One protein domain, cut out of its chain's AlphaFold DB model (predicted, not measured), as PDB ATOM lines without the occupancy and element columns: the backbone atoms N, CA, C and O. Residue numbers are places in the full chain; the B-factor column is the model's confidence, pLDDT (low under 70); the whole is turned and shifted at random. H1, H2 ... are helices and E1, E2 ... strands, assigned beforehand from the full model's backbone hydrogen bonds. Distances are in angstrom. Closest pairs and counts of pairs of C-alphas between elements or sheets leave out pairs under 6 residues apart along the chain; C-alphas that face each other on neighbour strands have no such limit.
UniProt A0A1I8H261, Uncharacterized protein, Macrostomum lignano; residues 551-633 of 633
ATOM      1  N   TYR A 551      -5.115  26.903  94.272       76.44
ATOM      2  CA  TYR A 551      -5.872  25.666  94.091       76.44
ATOM      3  C   TYR A 551      -6.752  25.348  95.301       76.44
ATOM      4  O   TYR A 551      -7.837  24.798  95.136       76.44
ATOM      5  N   VAL A 552      -6.273  25.660  96.507       75.12
ATOM      6  CA  VAL A 552      -6.970  25.413  97.773       75.12
ATOM      7  C   VAL A 552      -6.780  26.637  98.659       75.12
ATOM      8  O   VAL A 552      -5.654  27.089  98.841       75.12
ATOM      9  N   THR A 553      -7.865  27.163  99.221       64.69
ATOM     10  CA  THR A 553      -7.805  28.191 100.262       64.69
ATOM     11  C   THR A 553      -7.684  27.510 101.626       64.69
ATOM     12  O   THR A 553      -8.509  26.677 101.996       64.69
ATOM     13  N   THR A 554      -6.621  27.821 102.367       64.81
ATOM     14  CA  THR A 554      -6.357  27.259 103.704       64.81
ATOM     15  C   THR A 554      -6.360  28.340 104.778       64.81
ATOM     16  O   THR A 554      -5.939  29.468 104.527       64.81
ATOM     17  N   GLU A 555      -6.795  27.988 105.990       66.56
ATOM     18  CA  GLU A 555      -6.690  28.860 107.165       66.56
ATOM     19  C   GLU A 555      -5.221  29.126 107.538       66.56
ATOM     20  O   GLU A 555      -4.338  28.295 107.300       66.56
ATOM     21  N   SER A 556      -4.955  30.295 108.132       64.00
ATOM     22  CA  SER A 556      -3.602  30.695 108.534       64.00
ATOM     23  C   SER A 556      -3.044  29.751 109.605       64.00
ATOM     24  O   SER A 556      -3.605  29.613 110.692       64.00
ATOM     25  N   GLN A 557      -1.928  29.089 109.289       67.94
ATOM     26  CA  GLN A 557      -1.231  28.145 110.164       67.94
ATOM     27  C   GLN A 557       0.145  28.727 110.534       67.94
ATOM     28  O   GLN A 557       1.046  28.730 109.693       67.94
ATOM     29  N   PRO A 558       0.361  29.185 111.781       72.06
ATOM     30  CA  PRO A 558       1.570  29.928 112.158       72.06
ATOM     31  C   PRO A 558       2.861  29.089 112.126       72.06
ATOM     32  O   PRO A 558       3.954  29.628 111.999       72.06
ATOM     33  N   LEU A 559       2.759  27.760 112.218       78.56
ATOM     34  CA  LEU A 559       3.910  26.842 112.197       78.56
ATOM     35  C   LEU A 559       4.353  26.439 110.780       78.56
ATOM     36  O   LEU A 559       5.433  25.867 110.614       78.56
ATOM     37  N   MET A 560       3.552  26.741 109.756       77.75
ATOM     38  CA  MET A 560       3.808  26.301 108.383       77.75
ATOM     39  C   MET A 560       5.141  26.829 107.811       77.75
ATOM     40  O   MET A 560       5.897  26.030 107.248       77.75
ATOM     41  N   PRO A 561       5.513  28.112 108.007       80.38
ATOM     42  CA  PRO A 561       6.810  28.625 107.565       80.38
ATOM     43  C   PRO A 561       7.999  27.874 108.192       80.38
ATOM     44  O   PRO A 561       8.985  27.583 107.517       80.38
ATOM     45  N   ALA A 562       7.911  27.498 109.472       80.06
ATOM     46  CA  ALA A 562       8.988  26.788 110.163       80.06
ATOM     47  C   ALA A 562       9.128  25.334 109.670       80.06
ATOM     48  O   ALA A 562      10.240  24.851 109.457       80.06
ATOM     49  N   MET A 563       8.008  24.649 109.417       78.06
ATOM     50  CA  MET A 563       8.012  23.302 108.833       78.06
ATOM     51  C   MET A 563       8.608  23.292 107.421       78.06
ATOM     52  O   MET A 563       9.402  22.410 107.084       78.06
ATOM     53  N   MET A 564       8.281  24.299 106.607       76.94
ATOM     54  CA  MET A 564       8.844  24.454 105.263       76.94
ATOM     55  C   MET A 564      10.342  24.759 105.298       76.94
ATOM     56  O   MET A 564      11.090  24.203 104.498       76.94
ATOM     57  N   LEU A 565      10.810  25.568 106.252       81.94
ATOM     58  CA  LEU A 565      12.238  25.814 106.458       81.94
ATOM     59  C   LEU A 565      13.007  24.521 106.774       81.94
ATOM     60  O   LEU A 565      14.080  24.280 106.216       81.94
ATOM     61  N   LEU A 566      12.457  23.666 107.643       77.50
ATOM     62  CA  LEU A 566      13.052  22.368 107.978       77.50
ATOM     63  C   LEU A 566      13.090  21.430 106.762       77.50
ATOM     64  O   LEU A 566      14.116  20.808 106.492       77.50
ATOM     65  N   ALA A 567      12.011  21.383 105.979       74.75
ATOM     66  CA  ALA A 567      11.965  20.590 104.752       74.75
ATOM     67  C   ALA A 567      12.977  21.083 103.699       74.75
ATOM     68  O   ALA A 567      13.679  20.274 103.091       74.75
ATOM     69  N   ILE A 568      13.094  22.404 103.511       78.31
ATOM     70  CA  ILE A 568      14.047  23.021 102.575       78.31
ATOM     71  C   ILE A 568      15.487  22.774 103.025       78.31
ATOM     72  O   ILE A 568      16.301  22.320 102.226       78.31
ATOM     73  N   SER A 569      15.808  23.016 104.296       77.56
ATOM     74  CA  SER A 569      17.164  22.807 104.820       77.56
ATOM     75  C   SER A 569      17.610  21.344 104.740       77.56
ATOM     76  O   SER A 569      18.755  21.085 104.369       77.56
ATOM     77  N   GLY A 570      16.710  20.387 104.990       73.69
ATOM     78  CA  GLY A 570      16.982  18.960 104.794       73.69
ATOM     79  C   GLY A 570      17.192  18.581 103.323       73.69
ATOM     80  O   GLY A 570      18.115  17.837 103.000       73.69
ATOM     81  N   ALA A 571      16.382  19.125 102.410       71.88
ATOM     82  CA  ALA A 571      16.490  18.836 100.980       71.88
ATOM     83  C   ALA A 571      17.743  19.449 100.330       71.88
ATOM     84  O   ALA A 571      18.365  18.813  99.479       71.88
ATOM     85  N   VAL A 572      18.161  20.648 100.754       74.75
ATOM     86  CA  VAL A 572      19.356  21.337 100.227       74.75
ATOM     87  C   VAL A 572      20.631  20.514 100.442       74.75
ATOM     88  O   VAL A 572      21.504  20.518  99.580       74.75
ATOM     89  N   GLN A 573      20.724  19.730 101.523       75.44
ATOM     90  CA  GLN A 573      21.876  18.848 101.775       75.44
ATOM     91  C   GLN A 573      22.034  17.730 100.726       75.44
ATOM     92  O   GLN A 573      23.131  17.186 100.549       75.44
ATOM     93  N   ALA A 574      20.952  17.382 100.025       69.94
ATOM     94  CA  ALA A 574      20.929  16.373  98.971       69.94
ATOM     95  C   ALA A 574      21.151  16.951  97.556       69.94
ATOM     96  O   ALA A 574      21.226  16.181  96.594       69.94
ATOM     97  N   LEU A 575      21.280  18.278  97.423       76.25
ATOM     98  CA  LEU A 575      21.489  18.980  96.156       76.25
ATOM     99  C   LEU A 575      22.950  19.418  95.993       76.25
ATOM    100  O   LEU A 575      23.646  19.734  96.958       76.25
ATOM    101  N   GLN A 576      23.420  19.452  94.752       79.88
ATOM    102  CA  GLN A 576      24.730  19.962  94.373       79.88
ATOM    103  C   GLN A 576      24.578  20.899  93.176       79.88
ATOM    104  O   GLN A 576      23.813  20.631  92.258       79.88
ATOM    105  N   PHE A 577      25.308  22.010  93.167       80.56
ATOM    106  CA  PHE A 577      25.331  22.887  92.002       80.56
ATOM    107  C   PHE A 577      26.194  22.278  90.892       80.56
ATOM    108  O   PHE A 577      27.394  22.059  91.086       80.56
ATOM    109  N   ASP A 578      25.588  22.023  89.734       77.56
ATOM    110  CA  ASP A 578      26.287  21.536  88.549       77.56
ATOM    111  C   ASP A 578      26.624  22.706  87.620       77.56
ATOM    112  O   ASP A 578      25.747  23.396  87.093       77.56
ATOM    113  N   LYS A 579      27.925  22.919  87.400       78.69
ATOM    114  CA  LYS A 579      28.446  24.010  86.567       78.69
ATOM    115  C   LYS A 579      28.094  23.846  85.089       78.69
ATOM    116  O   LYS A 579      28.081  24.840  84.374       78.69
ATOM    117  N   SER A 580      27.828  22.622  84.632       73.31
ATOM    118  CA  SER A 580      27.536  22.337  83.226       73.31
ATOM    119  C   SER A 580      26.107  22.731  82.834       73.31
ATOM    120  O   SER A 580      25.891  23.275  81.755       73.31
ATOM    121  N   VAL A 581      25.146  22.521  83.740       73.56
ATOM    122  CA  VAL A 581      23.717  22.826  83.543       73.56
ATOM    123  C   VAL A 581      23.312  24.136  84.240       73.56
ATOM    124  O   VAL A 581      22.193  24.612  84.074       73.56
ATOM    125  N   THR A 582      24.218  24.770  84.997       76.56
ATOM    126  CA  THR A 582      23.986  26.031  85.737       76.56
ATOM    127  C   THR A 582      22.789  25.977  86.696       76.56
ATOM    128  O   THR A 582      22.153  26.990  86.977       76.56
ATOM    129  N   THR A 583      22.470  24.787  87.211       77.94
ATOM    130  CA  THR A 583      21.331  24.542  88.104       77.94
ATOM    131  C   THR A 583      21.732  23.633  89.263       77.94
ATOM    132  O   THR A 583      22.770  22.968  89.234       77.94
ATOM    133  N   LEU A 584      20.899  23.611  90.303       78.31
ATOM    134  CA  LEU A 584      21.006  22.651  91.394       78.31
ATOM    135  C   LEU A 584      20.504  21.293  90.915       78.31
ATOM    136  O   LEU A 584      19.336  21.179  90.556       78.31
ATOM    137  N   THR A 585      21.379  20.294  90.949       75.56
ATOM    138  CA  THR A 585      21.088  18.912  90.581       75.56
ATOM    139  C   THR A 585      21.143  17.980  91.783       75.56
ATOM    140  O   THR A 585      21.737  18.263  92.826       75.56
ATOM    141  N   ALA A 586      20.476  16.844  91.646       74.31
ATOM    142  CA  ALA A 586      20.503  15.755  92.609       74.31
ATOM    143  C   ALA A 586      21.924  15.184  92.791       74.31
ATOM    144  O   ALA A 586      22.568  14.785  91.823       74.31
ATOM    145  N   ARG A 587      22.393  15.046  94.039       68.69
ATOM    146  CA  ARG A 587      23.721  14.472  94.345       68.69
ATOM    147  C   ARG A 587      23.812  12.960  94.086       68.69
ATOM    148  O   ARG A 587      24.911  12.426  93.945       68.69
ATOM    149  N   ARG A 588      22.678  12.246  94.062       64.19
ATOM    150  CA  ARG A 588      22.578  10.802  93.772       64.19
ATOM    151  C   ARG A 588      21.459  10.532  92.765       64.19
ATOM    152  O   ARG A 588      20.411  11.169  92.811       64.19
ATOM    153  N   ALA A 589      21.649   9.545  91.891       49.97
ATOM    154  CA  ALA A 589      20.600   9.106  90.972       49.97
ATOM    155  C   ALA A 589      19.367   8.613  91.761       49.97
ATOM    156  O   ALA A 589      19.496   7.762  92.641       49.97
ATOM    157  N   GLY A 590      18.188   9.167  91.462       54.91
ATOM    158  CA  GLY A 590      16.922   8.847  92.138       54.91
ATOM    159  C   GLY A 590      16.456   9.855  93.198       54.91
ATOM    160  O   GLY A 590      15.359   9.685  93.727       54.91
ATOM    161  N   THR A 591      17.231  10.905  93.501       61.59
ATOM    162  CA  THR A 591      16.761  12.040  94.319       61.59
ATOM    163  C   THR A 591      16.166  13.154  93.448       61.59
ATOM    164  O   THR A 591      16.410  13.208  92.245       61.59
ATOM    165  N   ILE A 592      15.355  14.031  94.047       64.94
ATOM    166  CA  ILE A 592      14.643  15.101  93.334       64.94
ATOM    167  C   ILE A 592      15.635  16.172  92.868       64.94
ATOM    168  O   ILE A 592      16.531  16.567  93.611       64.94
ATOM    169  N   ASP A 593      15.459  16.621  91.629       70.12
ATOM    170  CA  ASP A 593      16.238  17.696  91.023       70.12
ATOM    171  C   ASP A 593      15.867  19.060  91.640       70.12
ATOM    172  O   ASP A 593      14.735  19.264  92.095       70.12
ATOM    173  N   GLY A 594      16.801  20.010  91.669       74.06
ATOM    174  CA  GLY A 594      16.629  21.248  92.432       74.06
ATOM    175  C   GLY A 594      15.440  22.089  91.961       74.06
ATOM    176  O   GLY A 594      14.701  22.630  92.781       74.06
ATOM    177  N   MET A 595      15.196  22.144  90.649       78.12
ATOM    178  CA  MET A 595      14.146  22.987  90.065       78.12
ATOM    179  C   MET A 595      12.710  22.456  90.288       78.12
ATOM    180  O   MET A 595      11.826  23.243  90.643       78.12
ATOM    181  N   PRO A 596      12.418  21.148  90.125       78.50
ATOM    182  CA  PRO A 596      11.153  20.575  90.583       78.50
ATOM    183  C   PRO A 596      10.914  20.787  92.078       78.50
ATOM    184  O   PRO A 596       9.799  21.123  92.468       78.50
ATOM    185  N   PHE A 597      11.943  20.656  92.917       78.44
ATOM    186  CA  PHE A 597      11.799  20.877  94.355       78.44
ATOM    187  C   PHE A 597      11.364  22.316  94.676       78.44
ATOM    188  O   PHE A 597      10.347  22.522  95.344       78.44
ATOM    189  N   THR A 598      12.060  23.318  94.131       79.88
ATOM    190  CA  THR A 598      11.725  24.732  94.356       79.88
ATOM    191  C   THR A 598      10.336  25.084  93.834       79.88
ATOM    192  O   THR A 598       9.580  25.775  94.517       79.88
ATOM    193  N   ALA A 599       9.958  24.575  92.656       79.88
ATOM    194  CA  ALA A 599       8.622  24.783  92.101       79.88
ATOM    195  C   ALA A 599       7.526  24.179  92.997       79.88
ATOM    196  O   ALA A 599       6.468  24.789  93.163       79.88
ATOM    197  N   GLY A 600       7.777  23.024  93.622       79.12
ATOM    198  CA  GLY A 600       6.859  22.422  94.590       79.12
ATOM    199  C   GLY A 600       6.693  23.288  95.837       79.12
ATOM    200  O   GLY A 600       5.564  23.613  96.203       79.12
ATOM    201  N   CYS A 601       7.800  23.738  96.439       79.25
ATOM    202  CA  CYS A 601       7.772  24.599  97.626       79.25
ATOM    203  C   CYS A 601       7.018  25.912  97.382       79.25
ATOM    204  O   CYS A 601       6.166  26.284  98.184       79.25
ATOM    205  N   VAL A 602       7.276  26.582  96.254       82.25
ATOM    206  CA  VAL A 602       6.562  27.813  95.872       82.25
ATOM    207  C   VAL A 602       5.067  27.548  95.688       82.25
ATOM    208  O   VAL A 602       4.247  28.329  96.161       82.25
ATOM    209  N   THR A 603       4.703  26.433  95.048       81.62
ATOM    210  CA  THR A 603       3.292  26.082  94.820       81.62
ATOM    211  C   THR A 603       2.542  25.866  96.132       81.62
ATOM    212  O   THR A 603       1.419  26.347  96.257       81.62
ATOM    213  N   VAL A 604       3.162  25.200  97.113       80.25
ATOM    214  CA  VAL A 604       2.592  25.018  98.460       80.25
ATOM    215  C   VAL A 604       2.441  26.361  99.168       80.25
ATOM    216  O   VAL A 604       1.357  26.675  99.644       80.25
ATOM    217  N   MET A 605       3.492  27.186  99.185       78.12
ATOM    218  CA  MET A 605       3.471  28.488  99.863       78.12
ATOM    219  C   MET A 605       2.435  29.452  99.277       78.12
ATOM    220  O   MET A 605       1.859  30.253 100.008       78.12
ATOM    221  N   ARG A 606       2.150  29.352  97.974       82.12
ATOM    222  CA  ARG A 606       1.113  30.145  97.299       82.12
ATOM    223  C   ARG A 606      -0.318  29.797  97.702       82.12
ATOM    224  O   ARG A 606      -1.203  30.584  97.401       82.12
ATOM    225  N   GLN A 607      -0.544  28.674  98.386       81.06
ATOM    226  CA  GLN A 607      -1.870  28.320  98.915       81.06
ATOM    227  C   GLN A 607      -2.176  29.003 100.259       81.06
ATOM    228  O   GLN A 607      -3.331  29.065 100.675       81.06
ATOM    229  N   PHE A 608      -1.149  29.534 100.931       78.94
ATOM    230  CA  PHE A 608      -1.269  30.230 102.211       78.94
ATOM    231  C   PHE A 608      -1.247  31.755 102.029       78.94
ATOM    232  O   PHE A 608      -0.868  32.269 100.974       78.94
ATOM    233  N   HIS A 609      -1.652  32.480 103.077       80.38
ATOM    234  CA  HIS A 609      -1.654  33.944 103.088       80.38
ATOM    235  C   HIS A 609      -0.248  34.530 102.855       80.38
ATOM    236  O   HIS A 609       0.752  33.897 103.204       80.38
ATOM    237  N   SER A 610      -0.171  35.739 102.289       80.38
ATOM    238  CA  SER A 610       1.089  36.418 101.938       80.38
ATOM    239  C   SER A 610       2.071  36.503 103.102       80.38
ATOM    240  O   SER A 610       3.253  36.231 102.910       80.38
ATOM    241  N   ASP A 611       1.575  36.755 104.311       80.81
ATOM    242  CA  ASP A 611       2.395  36.908 105.518       80.81
ATOM    243  C   ASP A 611       3.241  35.657 105.802       80.81
ATOM    244  O   ASP A 611       4.422  35.741 106.133       80.81
ATOM    245  N   THR A 612       2.686  34.465 105.553       80.56
ATOM    246  CA  THR A 612       3.418  33.200 105.742       80.56
ATOM    247  C   THR A 612       4.599  33.050 104.777       80.56
ATOM    248  O   THR A 612       5.585  32.378 105.089       80.56
ATOM    249  N   GLN A 613       4.522  33.675 103.596       80.69
ATOM    250  CA  GLN A 613       5.608  33.685 102.616       80.69
ATOM    251  C   GLN A 613       6.727  34.621 103.065       80.69
ATOM    252  O   GLN A 613       7.899  34.252 102.971       80.69
ATOM    253  N   GLU A 614       6.370  35.794 103.586       84.69
ATOM    254  CA  GLU A 614       7.323  36.759 104.135       84.69
ATOM    255  C   GLU A 614       8.067  36.176 105.343       84.69
ATOM    256  O   GLU A 614       9.299  36.242 105.397       84.69
ATOM    257  N   ASP A 615       7.354  35.489 106.237       84.50
ATOM    258  CA  ASP A 615       7.938  34.807 107.394       84.50
ATOM    259  C   ASP A 615       8.924  33.701 106.990       84.50
ATOM    260  O   ASP A 615      10.022  33.591 107.552       84.50
ATOM    261  N   LEU A 616       8.577  32.888 105.982       84.12
ATOM    262  CA  LEU A 616       9.476  31.858 105.455       84.12
ATOM    263  C   LEU A 616      10.743  32.477 104.852       84.12
ATOM    264  O   LEU A 616      11.847  31.995 105.114       84.12
ATOM    265  N   LEU A 617      10.600  33.543 104.060       84.94
ATOM    266  CA  LEU A 617      11.731  34.244 103.448       84.94
ATOM    267  C   LEU A 617      12.636  34.882 104.507       84.94
ATOM    268  O   LEU A 617      13.859  34.762 104.416       84.94
ATOM    269  N   ALA A 618      12.055  35.488 105.544       86.31
ATOM    270  CA  ALA A 618      12.802  36.048 106.665       86.31
ATOM    271  C   ALA A 618      13.611  34.969 107.403       86.31
ATOM    272  O   ALA A 618      14.770  35.191 107.763       86.31
ATOM    273  N   MET A 619      13.037  33.779 107.602       84.38
ATOM    274  CA  MET A 619      13.745  32.657 108.220       84.38
ATOM    275  C   MET A 619      14.831  32.057 107.325       84.38
ATOM    276  O   MET A 619      15.935  31.806 107.809       84.38
ATOM    277  N   LEU A 620      14.570  31.875 106.028       84.25
ATOM    278  CA  LEU A 620      15.585  31.432 105.065       84.25
ATOM    279  C   LEU A 620      16.763  32.413 105.019       84.25
ATOM    280  O   LEU A 620      17.915  31.988 105.066       84.25
ATOM    281  N   GLY A 621      16.487  33.720 105.018       84.12
ATOM    282  CA  GLY A 621      17.513  34.761 105.075       84.12
ATOM    283  C   GLY A 621      18.378  34.680 106.337       84.12
ATOM    284  O   GLY A 621      19.600  34.797 106.254       84.12
ATOM    285  N   LYS A 622      17.773  34.405 107.502       84.31
ATOM    286  CA  LYS A 622      18.508  34.184 108.763       84.31
ATOM    287  C   LYS A 622      19.409  32.946 108.701       84.31
ATOM    288  O   LYS A 622      20.550  33.015 109.152       84.31
ATOM    289  N   VAL A 623      18.931  31.843 108.119       82.25
ATOM    290  CA  VAL A 623      19.722  30.608 107.951       82.25
ATOM    291  C   VAL A 623      20.906  30.833 107.012       82.25
ATOM    292  O   VAL A 623      22.030  30.475 107.353       82.25
ATOM    293  N   VAL A 624      20.681  31.475 105.861       81.62
ATOM    294  CA  VAL A 624      21.747  31.783 104.896       81.62
ATOM    295  C   VAL A 624      22.798  32.702 105.516       81.62
ATOM    296  O   VAL A 624      23.989  32.433 105.391       81.62
ATOM    297  N   ARG A 625      22.378  33.741 106.251       83.62
ATOM    298  CA  ARG A 625      23.296  34.629 106.976       83.62
ATOM    299  C   ARG A 625      24.132  33.871 108.009       83.62
ATOM    300  O   ARG A 625      25.345  34.024 108.027       83.62
ATOM    301  N   SER A 626      23.507  32.998 108.799       80.88
ATOM    302  CA  SER A 626      24.226  32.169 109.774       80.88
ATOM    303  C   SER A 626      25.255  31.235 109.131       80.88
ATOM    304  O   SER A 626      26.255  30.936 109.773       80.88
ATOM    305  N   GLN A 627      25.014  30.737 107.916       75.94
ATOM    306  CA  GLN A 627      25.983  29.894 107.208       75.94
ATOM    307  C   GLN A 627      27.099  30.707 106.546       75.94
ATOM    308  O   GLN A 627      28.239  30.253 106.518       75.94
ATOM    309  N   LEU A 628      26.796  31.914 106.057       77.69
ATOM    310  CA  LEU A 628      27.798  32.854 105.545       77.69
ATOM    311  C   LEU A 628      28.778  33.287 106.638       77.69
ATOM    312  O   LEU A 628      29.979  33.308 106.395       77.69
ATOM    313  N   ASP A 629      28.280  33.544 107.848       75.50
ATOM    314  CA  ASP A 629      29.105  33.922 109.004       75.50
ATOM    315  C   ASP A 629      30.008  32.764 109.503       75.50
ATOM    316  O   ASP A 629      30.952  32.996 110.256       75.50
ATOM    317  N   GLN A 630      29.740  31.515 109.091       65.88
ATOM    318  CA  GLN A 630      30.511  30.313 109.454       65.88
ATOM    319  C   GLN A 630      31.555  29.894 108.403       65.88
ATOM    320  O   GLN A 630      32.350  28.988 108.667       65.88
ATOM    321  N   LEU A 631      31.568  30.510 107.218       59.41
ATOM    322  CA  LEU A 631      32.583  30.233 106.202       59.41
ATOM    323  C   LEU A 631      33.886  30.967 106.573       59.41
ATOM    324  O   LEU A 631      33.840  32.171 106.830       59.41
ATOM    325  N   PRO A 632      35.051  30.290 106.615       55.69
ATOM    326  CA  PRO A 632      36.321  30.989 106.778       55.69
ATOM    327  C   PRO A 632      36.523  31.934 105.584       55.69
ATOM    328  O   PRO A 632      36.341  31.511 104.441       55.69
ATOM    329  N   GLN A 633      36.832  33.203 105.881       49.53
ATOM    330  CA  GLN A 633      37.080  34.259 104.891       49.53
ATOM    331  C   GLN A 633      38.183  33.900 103.897       49.53
ATOM    332  O   GLN A 633      39.194  33.295 104.329       49.53
TER     333      GLN A 633
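AT A GLANCE: This is residues 551 to 633 of the 633 residues of an uncharacterized protein of Macrostomum lignano (UniProt A0A1I8H261). What shape do these atoms make? Two helices, H1 and H2, run side by side in opposite directions, and the small hairpin of strands E1 and E2 sits at the end where H1 finishes and H2 starts. The longest helix, H3, packs on the first residues of H1 and splays away from it as a V, and residues 624 to 633 stick out. What is it built of? The printed part has 83 residues with three named helices and two named strands, in the order H1, E1, E2, H2, H3; the sheet, E1 - E2, is antiparallel and the class is mostly helix. How tightly is it gathered? It is only just loose, close to compact, with a radius of gyration of the C-alphas of 14.5 A, and it is only just flat, spanning 41 by 32 by 18 A.

HOW THE PARTS SIT: What does the first helix meet? H1, residues 560 to 572, touches H3, residues 610 to 628, with its residues 560 to 565 alone; the closest C-alphas, those of Pro 561 and Leu 616, are 4.7 A apart. The two run the same way at a steep tilt of 40 degrees. How are the strands paired? E1, residues 575 to 578, and E2, residues 583 to 586, form an antiparallel hairpin, with N 576 and O 585 within hydrogen-bond range at 2.8 A and N 578 and O 583 at 3.0 A. Where does the second helix stand? H2, residues 594 to 605, is close to but not clearly touching H1, with closest C-alphas Met 564 and Cys 601 at 7.7 A; they run opposite ways at a shallow tilt of 4 degrees. The closest C-alphas of E2 and H2, those of Leu 584 and Gly 594, are 4.7 A apart. Are the helices' backbones complete? In H1, H2 and H3 every O i to N i+4 pair is within hydrogen-bond range.

IN THESE COORDINATES: Where does the first element begin? H1 begins at C-alpha 560, (3.808, 26.301, 108.383), and is 18.2 A long from first to last C-alpha. How long are the others? E1 measures 9.3 A, E2 9.9 A, H2 16.8 A and H3 27.2 A. Where does the last element end? H3 ends at C-alpha 628, (27.798, 32.854, 105.545).

THE WHOLE: How far does it reach? The two C-alphas farthest apart, those of Thr 553 and Gln 633, are 45.5 A apart. Is it continuous? The printed part has no cut, and no link is long; the one from E2 to H2, with 7 residues, is short but not tight. Where is confidence low? The mean pLDDT of the printed part is 75.7, and residues 553 to 557, 574, 587 to 592 and 630 to 633 are under 70.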